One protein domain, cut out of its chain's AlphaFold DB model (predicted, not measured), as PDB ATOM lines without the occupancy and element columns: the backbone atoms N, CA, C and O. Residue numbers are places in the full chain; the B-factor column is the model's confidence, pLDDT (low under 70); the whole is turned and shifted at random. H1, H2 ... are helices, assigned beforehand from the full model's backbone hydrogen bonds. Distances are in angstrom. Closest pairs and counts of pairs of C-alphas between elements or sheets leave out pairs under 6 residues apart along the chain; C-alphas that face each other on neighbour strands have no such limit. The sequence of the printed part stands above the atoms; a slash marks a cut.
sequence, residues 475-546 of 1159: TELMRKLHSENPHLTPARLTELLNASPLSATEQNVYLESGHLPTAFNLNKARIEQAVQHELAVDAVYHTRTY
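What this domain is: This is residues 475 to 546 of the 1159 residues of an uncharacterized protein of Pseudomonas syringae (UniProt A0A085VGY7). One long helix, H4, makes the length of the domain; H2 packs slantwise on its first part, H1 packs crosswise on H2, and H3 lies at the end where H4 begins. The other end of H4 sticks out as a bare arm, with residues 537 to 543 standing free. The printed part has 72 residues with four named helices, H1, H2, H3 and H4 along the chain, and no named strand: the class is all helix. It is only just loose, close to compact, with a radius of gyration of the C-alphas of 13.9 A and spans of 44 by 20 by 17 A.

Where its parts are: Find C-alpha 518 at (-38.477, -59.008, 27.291); from there H4, residues 518 to 541, runs 35.5 A to C-alpha 541 at (-45.755, -27.516, 12.697). H2 is residues 490 to 499, 14.0 A long. Go back to C-alpha 476 at (-41.214, -45.599, 43.447) for H1, residues 476 to 484, 12.5 A. H3 is residues 504 to 513, 14.1 A.

How they stand to each other: Look at residues 520 to 527 of H4, the part that touches H2: the closest C-alphas, of Leu 496 and Lys 524, are 6.5 A apart. H2 and H4 run opposite ways at a steep tilt of 40 degrees. H1 touches H2, closest at the C-alphas of His 482 and Pro 490, 7.0 A apart; their lines are about perpendicular, at 73 degrees. H1 and H3 only just touch, with 3 pairs of C-alphas within 8 A, the closest those of Leu 477 and Leu 511 at 6.7 A. They run the same way at a steep tilt of 48 degrees. The helix packing is mostly crossed, with 0 of these 3 touching pairs at a shallow tilt. H4 is apart from H1 and H3, and H2 is apart from H3. In H1, H2, H3 and H4 every O i to N i+4 pair is within hydrogen-bond range.

The domain as a whole: Look to Thr 505 and Thr 543 for the two C-alphas farthest apart, 44.4 A. The printed part has no cut, and its three links between helices are tight. The mean pLDDT of the printed part is 85.5, and no printed residue of this model is under 70.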
ATOM      1  N   THR A 475     -45.355 -43.068  42.609       79.81
ATOM      2  CA  THR A 475     -44.829 -44.318  43.185       79.81
ATOM      3  C   THR A 475     -43.352 -44.513  42.844       79.81
ATOM      4  O   THR A 475     -42.915 -44.106  41.768       79.81
ATOM      5  N   GLU A 476     -42.624 -45.255  43.678       82.69
ATOM      6  CA  GLU A 476     -41.214 -45.599  43.447       82.69
ATOM      7  C   GLU A 476     -40.968 -46.289  42.090       82.69
ATOM      8  O   GLU A 476     -40.012 -45.961  41.388       82.69
ATOM      9  N   LEU A 477     -41.880 -47.174  41.667       84.88
ATOM     10  CA  LEU A 477     -41.835 -47.828  40.355       84.88
ATOM     11  C   LEU A 477     -41.906 -46.820  39.202       84.88
ATOM     12  O   LEU A 477     -41.042 -46.821  38.330       84.88
ATOM     13  N   MET A 478     -42.920 -45.950  39.211       83.12
ATOM     14  CA  MET A 478     -43.093 -44.916  38.185       83.12
ATOM     15  C   MET A 478     -41.895 -43.964  38.143       83.12
ATOM     16  O   MET A 478     -41.436 -43.591  37.067       83.12
ATOM     17  N   ARG A 479     -41.337 -43.623  39.310       80.19
ATOM     18  CA  ARG A 479     -40.141 -42.786  39.418       80.19
ATOM     19  C   ARG A 479     -38.928 -43.455  38.771       80.19
ATOM     20  O   ARG A 479     -38.223 -42.798  38.006       80.19
ATOM     21  N   LYS A 480     -38.697 -44.745  39.045       85.12
ATOM     22  CA  LYS A 480     -37.599 -45.504  38.430       85.12
ATOM     23  C   LYS A 480     -37.792 -45.644  36.918       85.12
ATOM     24  O   LYS A 480     -36.891 -45.271  36.169       85.12
ATOM     25  N   LEU A 481     -38.986 -46.053  36.476       86.00
ATOM     26  CA  LEU A 481     -39.336 -46.172  35.056       86.00
ATOM     27  C   LEU A 481     -39.137 -44.860  34.306       86.00
ATOM     28  O   LEU A 481     -38.546 -44.862  33.234       86.00
ATOM     29  N   HIS A 482     -39.585 -43.739  34.861       81.38
ATOM     30  CA  HIS A 482     -39.399 -42.448  34.217       81.38
ATOM     31  C   HIS A 482     -37.929 -42.013  34.203       81.38
ATOM     32  O   HIS A 482     -37.450 -41.511  33.192       81.38
ATOM     33  N   SER A 483     -37.173 -42.282  35.275       77.31
ATOM     34  CA  SER A 483     -35.744 -41.940  35.330       77.31
ATOM     35  C   SER A 483     -34.892 -42.683  34.298       77.31
ATOM     36  O   SER A 483     -33.946 -42.111  33.764       77.31
ATOM     37  N   GLU A 484     -35.237 -43.933  33.981       83.00
ATOM     38  CA  GLU A 484     -34.547 -44.720  32.953       83.00
ATOM     39  C   GLU A 484     -35.075 -44.428  31.538       83.00
ATOM     40  O   GLU A 484     -34.404 -44.746  30.558       83.00
ATOM     41  N   ASN A 485     -36.253 -43.802  31.425       82.12
ATOM     42  CA  ASN A 485     -36.954 -43.540  30.164       82.12
ATOM     43  C   ASN A 485     -37.432 -42.083  30.085       82.12
ATOM     44  O   ASN A 485     -38.633 -41.829  29.986       82.12
ATOM     45  N   PRO A 486     -36.509 -41.107  30.111       74.44
ATOM     46  CA  PRO A 486     -36.854 -39.693  30.287       74.44
ATOM     47  C   PRO A 486     -37.637 -39.082  29.120       74.44
ATOM     48  O   PRO A 486     -38.262 -38.038  29.258       74.44
ATOM     49  N   HIS A 487     -37.597 -39.717  27.949       75.75
ATOM     50  CA  HIS A 487     -38.315 -39.274  26.758       75.75
ATOM     51  C   HIS A 487     -39.760 -39.803  26.705       75.75
ATOM     52  O   HIS A 487     -40.512 -39.417  25.816       75.75
ATOM     53  N   LEU A 488     -40.153 -40.675  27.642       83.38
ATOM     54  CA  LEU A 488     -41.524 -41.146  27.800       83.38
ATOM     55  C   LEU A 488     -42.201 -40.381  28.936       83.38
ATOM     56  O   LEU A 488     -41.734 -40.393  30.079       83.38
ATOM     57  N   THR A 489     -43.332 -39.743  28.640       81.75
ATOM     58  CA  THR A 489     -44.125 -39.040  29.653       81.75
ATOM     59  C   THR A 489     -44.741 -40.026  30.657       81.75
ATOM     60  O   THR A 489     -44.896 -41.217  30.357       81.75
ATOM     61  N   PRO A 490     -45.174 -39.567  31.846       80.69
ATOM     62  CA  PRO A 490     -45.916 -40.413  32.782       80.69
ATOM     63  C   PRO A 490     -47.158 -41.073  32.162       80.69
ATOM     64  O   PRO A 490     -47.494 -42.204  32.516       80.69
ATOM     65  N   ALA A 491     -47.814 -40.408  31.204       82.62
ATOM     66  CA  ALA A 491     -48.946 -40.970  30.473       82.62
ATOM     67  C   ALA A 491     -48.515 -42.147  29.579       82.62
ATOM     68  O   ALA A 491     -49.154 -43.198  29.614       82.62
ATOM     69  N   ARG A 492     -47.389 -42.023  28.862       85.56
ATOM     70  CA  ARG A 492     -46.797 -43.113  28.063       85.56
ATOM     71  C   ARG A 492     -46.307 -44.277  28.904       85.56
ATOM     72  O   ARG A 492     -46.472 -45.429  28.518       85.56
ATOM     73  N   LEU A 493     -45.740 -43.997  30.071       87.25
ATOM     74  CA  LEU A 493     -45.309 -45.036  31.006       87.25
ATOM     75  C   LEU A 493     -46.500 -45.761  31.637       87.25
ATOM     76  O   LEU A 493     -46.453 -46.974  31.817       87.25
ATOM     77  N   THR A 494     -47.589 -45.043  31.913       85.69
ATOM     78  CA  THR A 494     -48.853 -45.642  32.364       85.69
ATOM     79  C   THR A 494     -49.473 -46.500  31.262       85.69
ATOM     80  O   THR A 494     -49.895 -47.623  31.523       85.69
ATOM     81  N   GLU A 495     -49.473 -46.021  30.016       87.50
ATOM     82  CA  GLU A 495     -49.893 -46.801  28.846       87.50
ATOM     83  C   GLU A 495     -49.059 -48.082  28.699       87.50
ATOM     84  O   GLU A 495     -49.620 -49.166  28.535       87.50
ATOM     85  N   LEU A 496     -47.735 -47.976  28.824       88.88
ATOM     86  CA  LEU A 496     -46.815 -49.108  28.765       88.88
ATOM     87  C   LEU A 496     -47.086 -50.125  29.881       88.88
ATOM     88  O   LEU A 496     -47.157 -51.321  29.609       88.88
ATOM     89  N   LEU A 497     -47.290 -49.662  31.118       88.88
ATOM     90  CA  LEU A 497     -47.641 -50.516  32.256       88.88
ATOM     91  C   LEU A 497     -49.013 -51.178  32.091       88.88
ATOM     92  O   LEU A 497     -49.185 -52.317  32.506       88.88
ATOM     93  N   ASN A 498     -49.978 -50.512  31.458       85.19
ATOM     94  CA  ASN A 498     -51.284 -51.106  31.169       85.19
ATOM     95  C   ASN A 498     -51.197 -52.154  30.050       85.19
ATOM     96  O   ASN A 498     -51.840 -53.200  30.126       85.19
ATOM     97  N   ALA A 499     -50.391 -51.891  29.018       80.50
ATOM     98  CA  ALA A 499     -50.170 -52.810  27.904       80.50
ATOM     99  C   ALA A 499     -49.268 -53.999  28.282       80.50
ATOM    100  O   ALA A 499     -49.310 -55.051  27.645       80.50
ATOM    101  N   SER A 500     -48.413 -53.838  29.289       87.44
ATOM    102  CA  SER A 500     -47.525 -54.877  29.815       87.44
ATOM    103  C   SER A 500     -47.406 -54.752  31.335       87.44
ATOM    104  O   SER A 500     -46.406 -54.230  31.832       87.44
ATOM    105  N   PRO A 501     -48.420 -55.222  32.086       88.38
ATOM    106  CA  PRO A 501     -48.406 -55.149  33.541       88.38
ATOM    107  C   PRO A 501     -47.242 -55.946  34.124       88.38
ATOM    108  O   PRO A 501     -47.031 -57.101  33.759       88.38
ATOM    109  N   LEU A 502     -46.509 -55.336  35.056       89.69
ATOM    110  CA  LEU A 502     -45.478 -56.018  35.836       89.69
ATOM    111  C   LEU A 502     -46.119 -56.653  37.074       89.69
ATOM    112  O   LEU A 502     -46.798 -55.965  37.842       89.69
ATOM    113  N   SER A 503     -45.879 -57.944  37.306       89.50
ATOM    114  CA  SER A 503     -46.243 -58.607  38.565       89.50
ATOM    115  C   SER A 503     -45.474 -58.011  39.750       89.50
ATOM    116  O   SER A 503     -44.412 -57.417  39.576       89.50
ATOM    117  N   ALA A 504     -45.961 -58.200  40.979       88.12
ATOM    118  CA  ALA A 504     -45.277 -57.695  42.177       88.12
ATOM    119  C   ALA A 504     -43.816 -58.189  42.284       88.12
ATOM    120  O   ALA A 504     -42.931 -57.441  42.694       88.12
ATOM    121  N   THR A 505     -43.544 -59.429  41.863       88.94
ATOM    122  CA  THR A 505     -42.187 -59.987  41.816       88.94
ATOM    123  C   THR A 505     -41.323 -59.279  40.773       88.94
ATOM    124  O   THR A 505     -40.198 -58.898  41.080       88.94
ATOM    125  N   GLU A 506     -41.842 -59.053  39.566       90.75
ATOM    126  CA  GLU A 506     -41.118 -58.340  38.505       90.75
ATOM    127  C   GLU A 506     -40.882 -56.869  38.859       90.75
ATOM    128  O   GLU A 506     -39.816 -56.340  38.558       90.75
ATOM    129  N   GLN A 507     -41.827 -56.218  39.543       91.75
ATOM    130  CA  GLN A 507     -41.645 -54.860  40.059       91.75
ATOM    131  C   GLN A 507     -40.492 -54.802  41.063       91.75
ATOM    132  O   GLN A 507     -39.640 -53.928  40.944       91.75
ATOM    133  N   ASN A 508     -40.412 -55.748  42.002       88.69
ATOM    134  CA  ASN A 508     -39.312 -55.800  42.967       88.69
ATOM    135  C   ASN A 508     -37.966 -56.087  42.284       88.69
ATOM    136  O   ASN A 508     -36.997 -55.376  42.532       88.69
ATOM    137  N   VAL A 509     -37.920 -57.050  41.355       91.12
ATOM    138  CA  VAL A 509     -36.712 -57.342  40.561       91.12
ATOM    139  C   VAL A 509     -36.272 -56.116  39.766       91.12
ATOM    140  O   VAL A 509     -35.080 -55.802  39.733       91.12
ATOM    141  N   TYR A 510     -37.212 -55.397  39.157       92.25
ATOM    142  CA  TYR A 510     -36.908 -54.168  38.444       92.25
ATOM    143  C   TYR A 510     -36.385 -53.094  39.395       92.25
ATOM    144  O   TYR A 510     -35.346 -52.502  39.116       92.25
ATOM    145  N   LEU A 511     -37.033 -52.871  40.541       91.00
ATOM    146  CA  LEU A 511     -36.607 -51.889  41.541       91.00
ATOM    147  C   LEU A 511     -35.209 -52.189  42.107       91.00
ATOM    148  O   LEU A 511     -34.415 -51.258  42.239       91.00
ATOM    149  N   GLU A 512     -34.859 -53.458  42.321       87.94
ATOM    150  CA  GLU A 512     -33.558 -53.883  42.859       87.94
ATOM    151  C   GLU A 512     -32.445 -53.951  41.801       87.94
ATOM    152  O   GLU A 512     -31.339 -53.467  42.031       87.94
ATOM    153  N   SER A 513     -32.724 -54.532  40.630       84.75
ATOM    154  CA  SER A 513     -31.700 -54.919  39.642       84.75
ATOM    155  C   SER A 513     -31.797 -54.200  38.292       84.75
ATOM    156  O   SER A 513     -30.928 -54.392  37.445       84.75
ATOM    157  N   GLY A 514     -32.855 -53.413  38.053       85.75
ATOM    158  CA  GLY A 514     -33.098 -52.707  36.783       85.75
ATOM    159  C   GLY A 514     -33.557 -53.603  35.624       85.75
ATOM    160  O   GLY A 514     -33.708 -53.130  34.502       85.75
ATOM    161  N   HIS A 515     -33.795 -54.895  35.865       87.81
ATOM    162  CA  HIS A 515     -34.192 -55.833  34.814       87.81
ATOM    163  C   HIS A 515     -35.705 -55.798  34.562       87.81
ATOM    164  O   HIS A 515     -36.498 -55.994  35.480       87.81
ATOM    165  N   LEU A 516     -36.094 -55.585  33.299       89.44
ATOM    166  CA  LEU A 516     -37.481 -55.633  32.817       89.44
ATOM    167  C   LEU A 516     -37.717 -56.877  31.941       89.44
ATOM    168  O   LEU A 516     -36.804 -57.282  31.213       89.44
ATOM    169  N   PRO A 517     -38.933 -57.459  31.936       90.44
ATOM    170  CA  PRO A 517     -39.276 -58.569  31.048       90.44
ATOM    171  C   PRO A 517     -39.084 -58.225  29.562       90.44
ATOM    172  O   PRO A 517     -39.341 -57.101  29.128       90.44
ATOM    173  N   THR A 518     -38.703 -59.207  28.738       85.88
ATOM    174  CA  THR A 518     -38.477 -59.008  27.291       85.88
ATOM    175  C   THR A 518     -39.699 -58.423  26.578       85.88
ATOM    176  O   THR A 518     -39.554 -57.527  25.748       85.88
ATOM    177  N   ALA A 519     -40.907 -58.877  26.932       77.94
ATOM    178  CA  ALA A 519     -42.154 -58.357  26.368       77.94
ATOM    179  C   ALA A 519     -42.380 -56.873  26.708       77.94
ATOM    180  O   ALA A 519     -42.818 -56.103  25.853       77.94
ATOM    181  N   PHE A 520     -42.012 -56.458  27.926       90.44
ATOM    182  CA  PHE A 520     -42.081 -55.062  28.355       90.44
ATOM    183  C   PHE A 520     -41.128 -54.192  27.526       90.44
ATOM    184  O   PHE A 520     -41.536 -53.162  26.998       90.44
ATOM    185  N   ASN A 521     -39.884 -54.643  27.334       86.88
ATOM    186  CA  ASN A 521     -38.893 -53.932  26.519       86.88
ATOM    187  C   ASN A 521     -39.302 -53.812  25.041       86.88
ATOM    188  O   ASN A 521     -39.056 -52.775  24.428       86.88
ATOM    189  N   LEU A 522     -39.957 -54.829  24.473       81.81
ATOM    190  CA  LEU A 522     -40.451 -54.773  23.093       81.81
ATOM    191  C   LEU A 522     -41.568 -53.730  22.927       81.81
ATOM    192  O   LEU A 522     -41.540 -52.928  21.993       81.81
ATOM    193  N   ASN A 523     -42.540 -53.710  23.847       81.56
ATOM    194  CA  ASN A 523     -43.623 -52.725  23.820       81.56
ATOM    195  C   ASN A 523     -43.127 -51.309  24.102       81.56
ATOM    196  O   ASN A 523     -43.597 -50.366  23.464       81.56
ATOM    197  N   LYS A 524     -42.148 -51.175  24.999       88.75
ATOM    198  CA  LYS A 524     -41.439 -49.925  25.252       88.75
ATOM    199  C   LYS A 524     -40.822 -49.394  23.959       88.75
ATOM    200  O   LYS A 524     -41.227 -48.326  23.527       88.75
ATOM    201  N   ALA A 525     -39.968 -50.168  23.282       83.56
ATOM    202  CA  ALA A 525     -39.311 -49.744  22.040       83.56
ATOM    203  C   ALA A 525     -40.306 -49.280  20.955       83.56
ATOM    204  O   ALA A 525     -40.060 -48.303  20.248       83.56
ATOM    205  N   ARG A 526     -41.469 -49.939  20.854       81.50
ATOM    206  CA  ARG A 526     -42.550 -49.525  19.944       81.50
ATOM    207  C   ARG A 526     -43.141 -48.158  20.313       81.50
ATOM    208  O   ARG A 526     -43.366 -47.342  19.423       81.50
ATOM    209  N   ILE A 527     -43.403 -47.910  21.599       83.12
ATOM    210  CA  ILE A 527     -43.905 -46.611  22.079       83.12
ATOM    211  C   ILE A 527     -42.844 -45.525  21.875       83.12
ATOM    212  O   ILE A 527     -43.176 -44.441  21.408       83.12
ATOM    213  N   GLU A 528     -41.571 -45.818  22.148       84.75
ATOM    214  CA  GLU A 528     -40.466 -44.877  21.929       84.75
ATOM    215  C   GLU A 528     -40.387 -44.445  20.458       84.75
ATOM    216  O   GLU A 528     -40.302 -43.253  20.170       84.75
ATOM    217  N   GLN A 529     -40.502 -45.389  19.518       81.19
ATOM    218  CA  GLN A 529     -40.509 -45.081  18.087       81.19
ATOM    219  C   GLN A 529     -41.698 -44.194  17.680       81.19
ATOM    220  O   GLN A 529     -41.523 -43.267  16.887       81.19
ATOM    221  N   ALA A 530     -42.890 -44.454  18.228       81.56
ATOM    222  CA  ALA A 530     -44.070 -43.627  17.980       81.56
ATOM    223  C   ALA A 530     -43.872 -42.195  18.504       81.56
ATOM    224  O   ALA A 530     -44.085 -41.238  17.764       81.56
ATOM    225  N   VAL A 531     -43.365 -42.046  19.734       84.50
ATOM    226  CA  VAL A 531     -43.073 -40.738  20.343       84.50
ATOM    227  C   VAL A 531     -42.052 -39.952  19.515       84.50
ATOM    228  O   VAL A 531     -42.254 -38.766  19.275       84.50
ATOM    229  N   GLN A 532     -40.981 -40.591  19.029       84.38
ATOM    230  CA  GLN A 532     -39.992 -39.916  18.174       84.38
ATOM    231  C   GLN A 532     -40.619 -39.372  16.886       84.38
ATOM    232  O   GLN A 532     -40.365 -38.228  16.506       84.38
ATOM    233  N   HIS A 533     -41.483 -40.163  16.240       82.12
ATOM    234  CA  HIS A 533     -42.194 -39.726  15.043       82.12
ATOM    235  C   HIS A 533     -43.142 -38.554  15.329       82.12
ATOM    236  O   HIS A 533     -43.101 -37.553  14.618       82.12
ATOM    237  N   GLU A 534     -43.934 -38.634  16.397       84.56
ATOM    238  CA  GLU A 534     -44.853 -37.564  16.804       84.56
ATOM    239  C   GLU A 534     -44.116 -36.254  17.117       84.56
ATOM    240  O   GLU A 534     -44.526 -35.189  16.661       84.56
ATOM    241  N   LEU A 535     -42.989 -36.319  17.837       85.81
ATOM    242  CA  LEU A 535     -42.152 -35.148  18.127       85.81
ATOM    243  C   LEU A 535     -41.521 -34.552  16.863       85.81
ATOM    244  O   LEU A 535     -41.299 -33.343  16.797       85.81
ATOM    245  N   ALA A 536     -41.208 -35.386  15.868       86.56
ATOM    246  CA  ALA A 536     -40.695 -34.913  14.591       86.56
ATOM    247  C   ALA A 536     -41.773 -34.154  13.803       86.56
ATOM    248  O   ALA A 536     -41.490 -33.081  13.277       86.56
ATOM    249  N   VAL A 537     -43.007 -34.667  13.774       86.12
ATOM    250  CA  VAL A 537     -44.154 -33.992  13.143       86.12
ATOM    251  C   VAL A 537     -44.486 -32.681  13.865       86.12
ATOM    252  O   VAL A 537     -44.624 -31.644  13.215       86.12
ATOM    253  N   ASP A 538     -44.523 -32.683  15.202       89.38
ATOM    254  CA  ASP A 538     -44.742 -31.471  16.007       89.38
ATOM    255  C   ASP A 538     -43.701 -30.377  15.708       89.38
ATOM    256  O   ASP A 538     -44.051 -29.207  15.566       89.38
ATOM    257  N   ALA A 539     -42.426 -30.746  15.537       89.75
ATOM    258  CA  ALA A 539     -41.351 -29.803  15.220       89.75
ATOM    259  C   ALA A 539     -41.409 -29.217  13.792       89.75
ATOM    260  O   ALA A 539     -40.765 -28.197  13.519       89.75
ATOM    261  N   VAL A 540     -42.184 -29.821  12.885       91.25
ATOM    262  CA  VAL A 540     -42.498 -29.225  11.576       91.25
ATOM    263  C   VAL A 540     -43.557 -28.134  11.743       91.25
ATOM    264  O   VAL A 540     -43.353 -27.007  11.286       91.25
ATOM    265  N   TYR A 541     -44.647 -28.444  12.452       88.25
ATOM    266  CA  TYR A 541     -45.755 -27.516  12.697       88.25
ATOM    267  C   TYR A 541     -45.352 -26.307  13.544       88.25
ATOM    268  O   TYR A 541     -45.784 -25.184  13.281       88.25
ATOM    269  N   HIS A 542     -44.506 -26.525  14.548       88.94
ATOM    270  CA  HIS A 542     -44.217 -25.531  15.570       88.94
ATOM    271  C   HIS A 542     -42.723 -25.224  15.665       88.94
ATOM    272  O   HIS A 542     -41.861 -26.062  15.400       88.94
ATOM    273  N   THR A 543     -42.396 -24.009  16.101       88.00
ATOM    274  CA  THR A 543     -41.016 -23.614  16.393       88.00
ATOM    275  C   THR A 543     -40.520 -24.373  17.629       88.00
ATOM    276  O   THR A 543     -40.835 -24.026  18.770       88.00
ATOM    277  N   ARG A 544     -39.752 -25.442  17.398       88.00
ATOM    278  CA  ARG A 544     -39.123 -26.289  18.424       88.00
ATOM    279  C   ARG A 544     -37.608 -26.245  18.288       88.00
ATOM    280  O   ARG A 544     -37.081 -25.875  17.245       88.00
ATOM    281  N   THR A 545     -36.894 -26.682  19.324       84.75
ATOM    282  CA  THR A 545     -35.447 -26.925  19.210       84.75
ATOM    283  C   THR A 545     -35.157 -27.916  18.085       84.75
ATOM    284  O   THR A 545     -35.944 -28.844  17.897       84.75
ATOM    285  N   TYR A 546     -34.000 -27.784  17.437       86.88
ATOM    286  CA  TYR A 546     -33.592 -28.651  16.333       86.88
ATOM    287  C   TYR A 546     -33.836 -30.145  16.610       86.88
ATOM    288  O   TYR A 546     -33.373 -30.691  17.617       86.88
TER     289      TYR A 546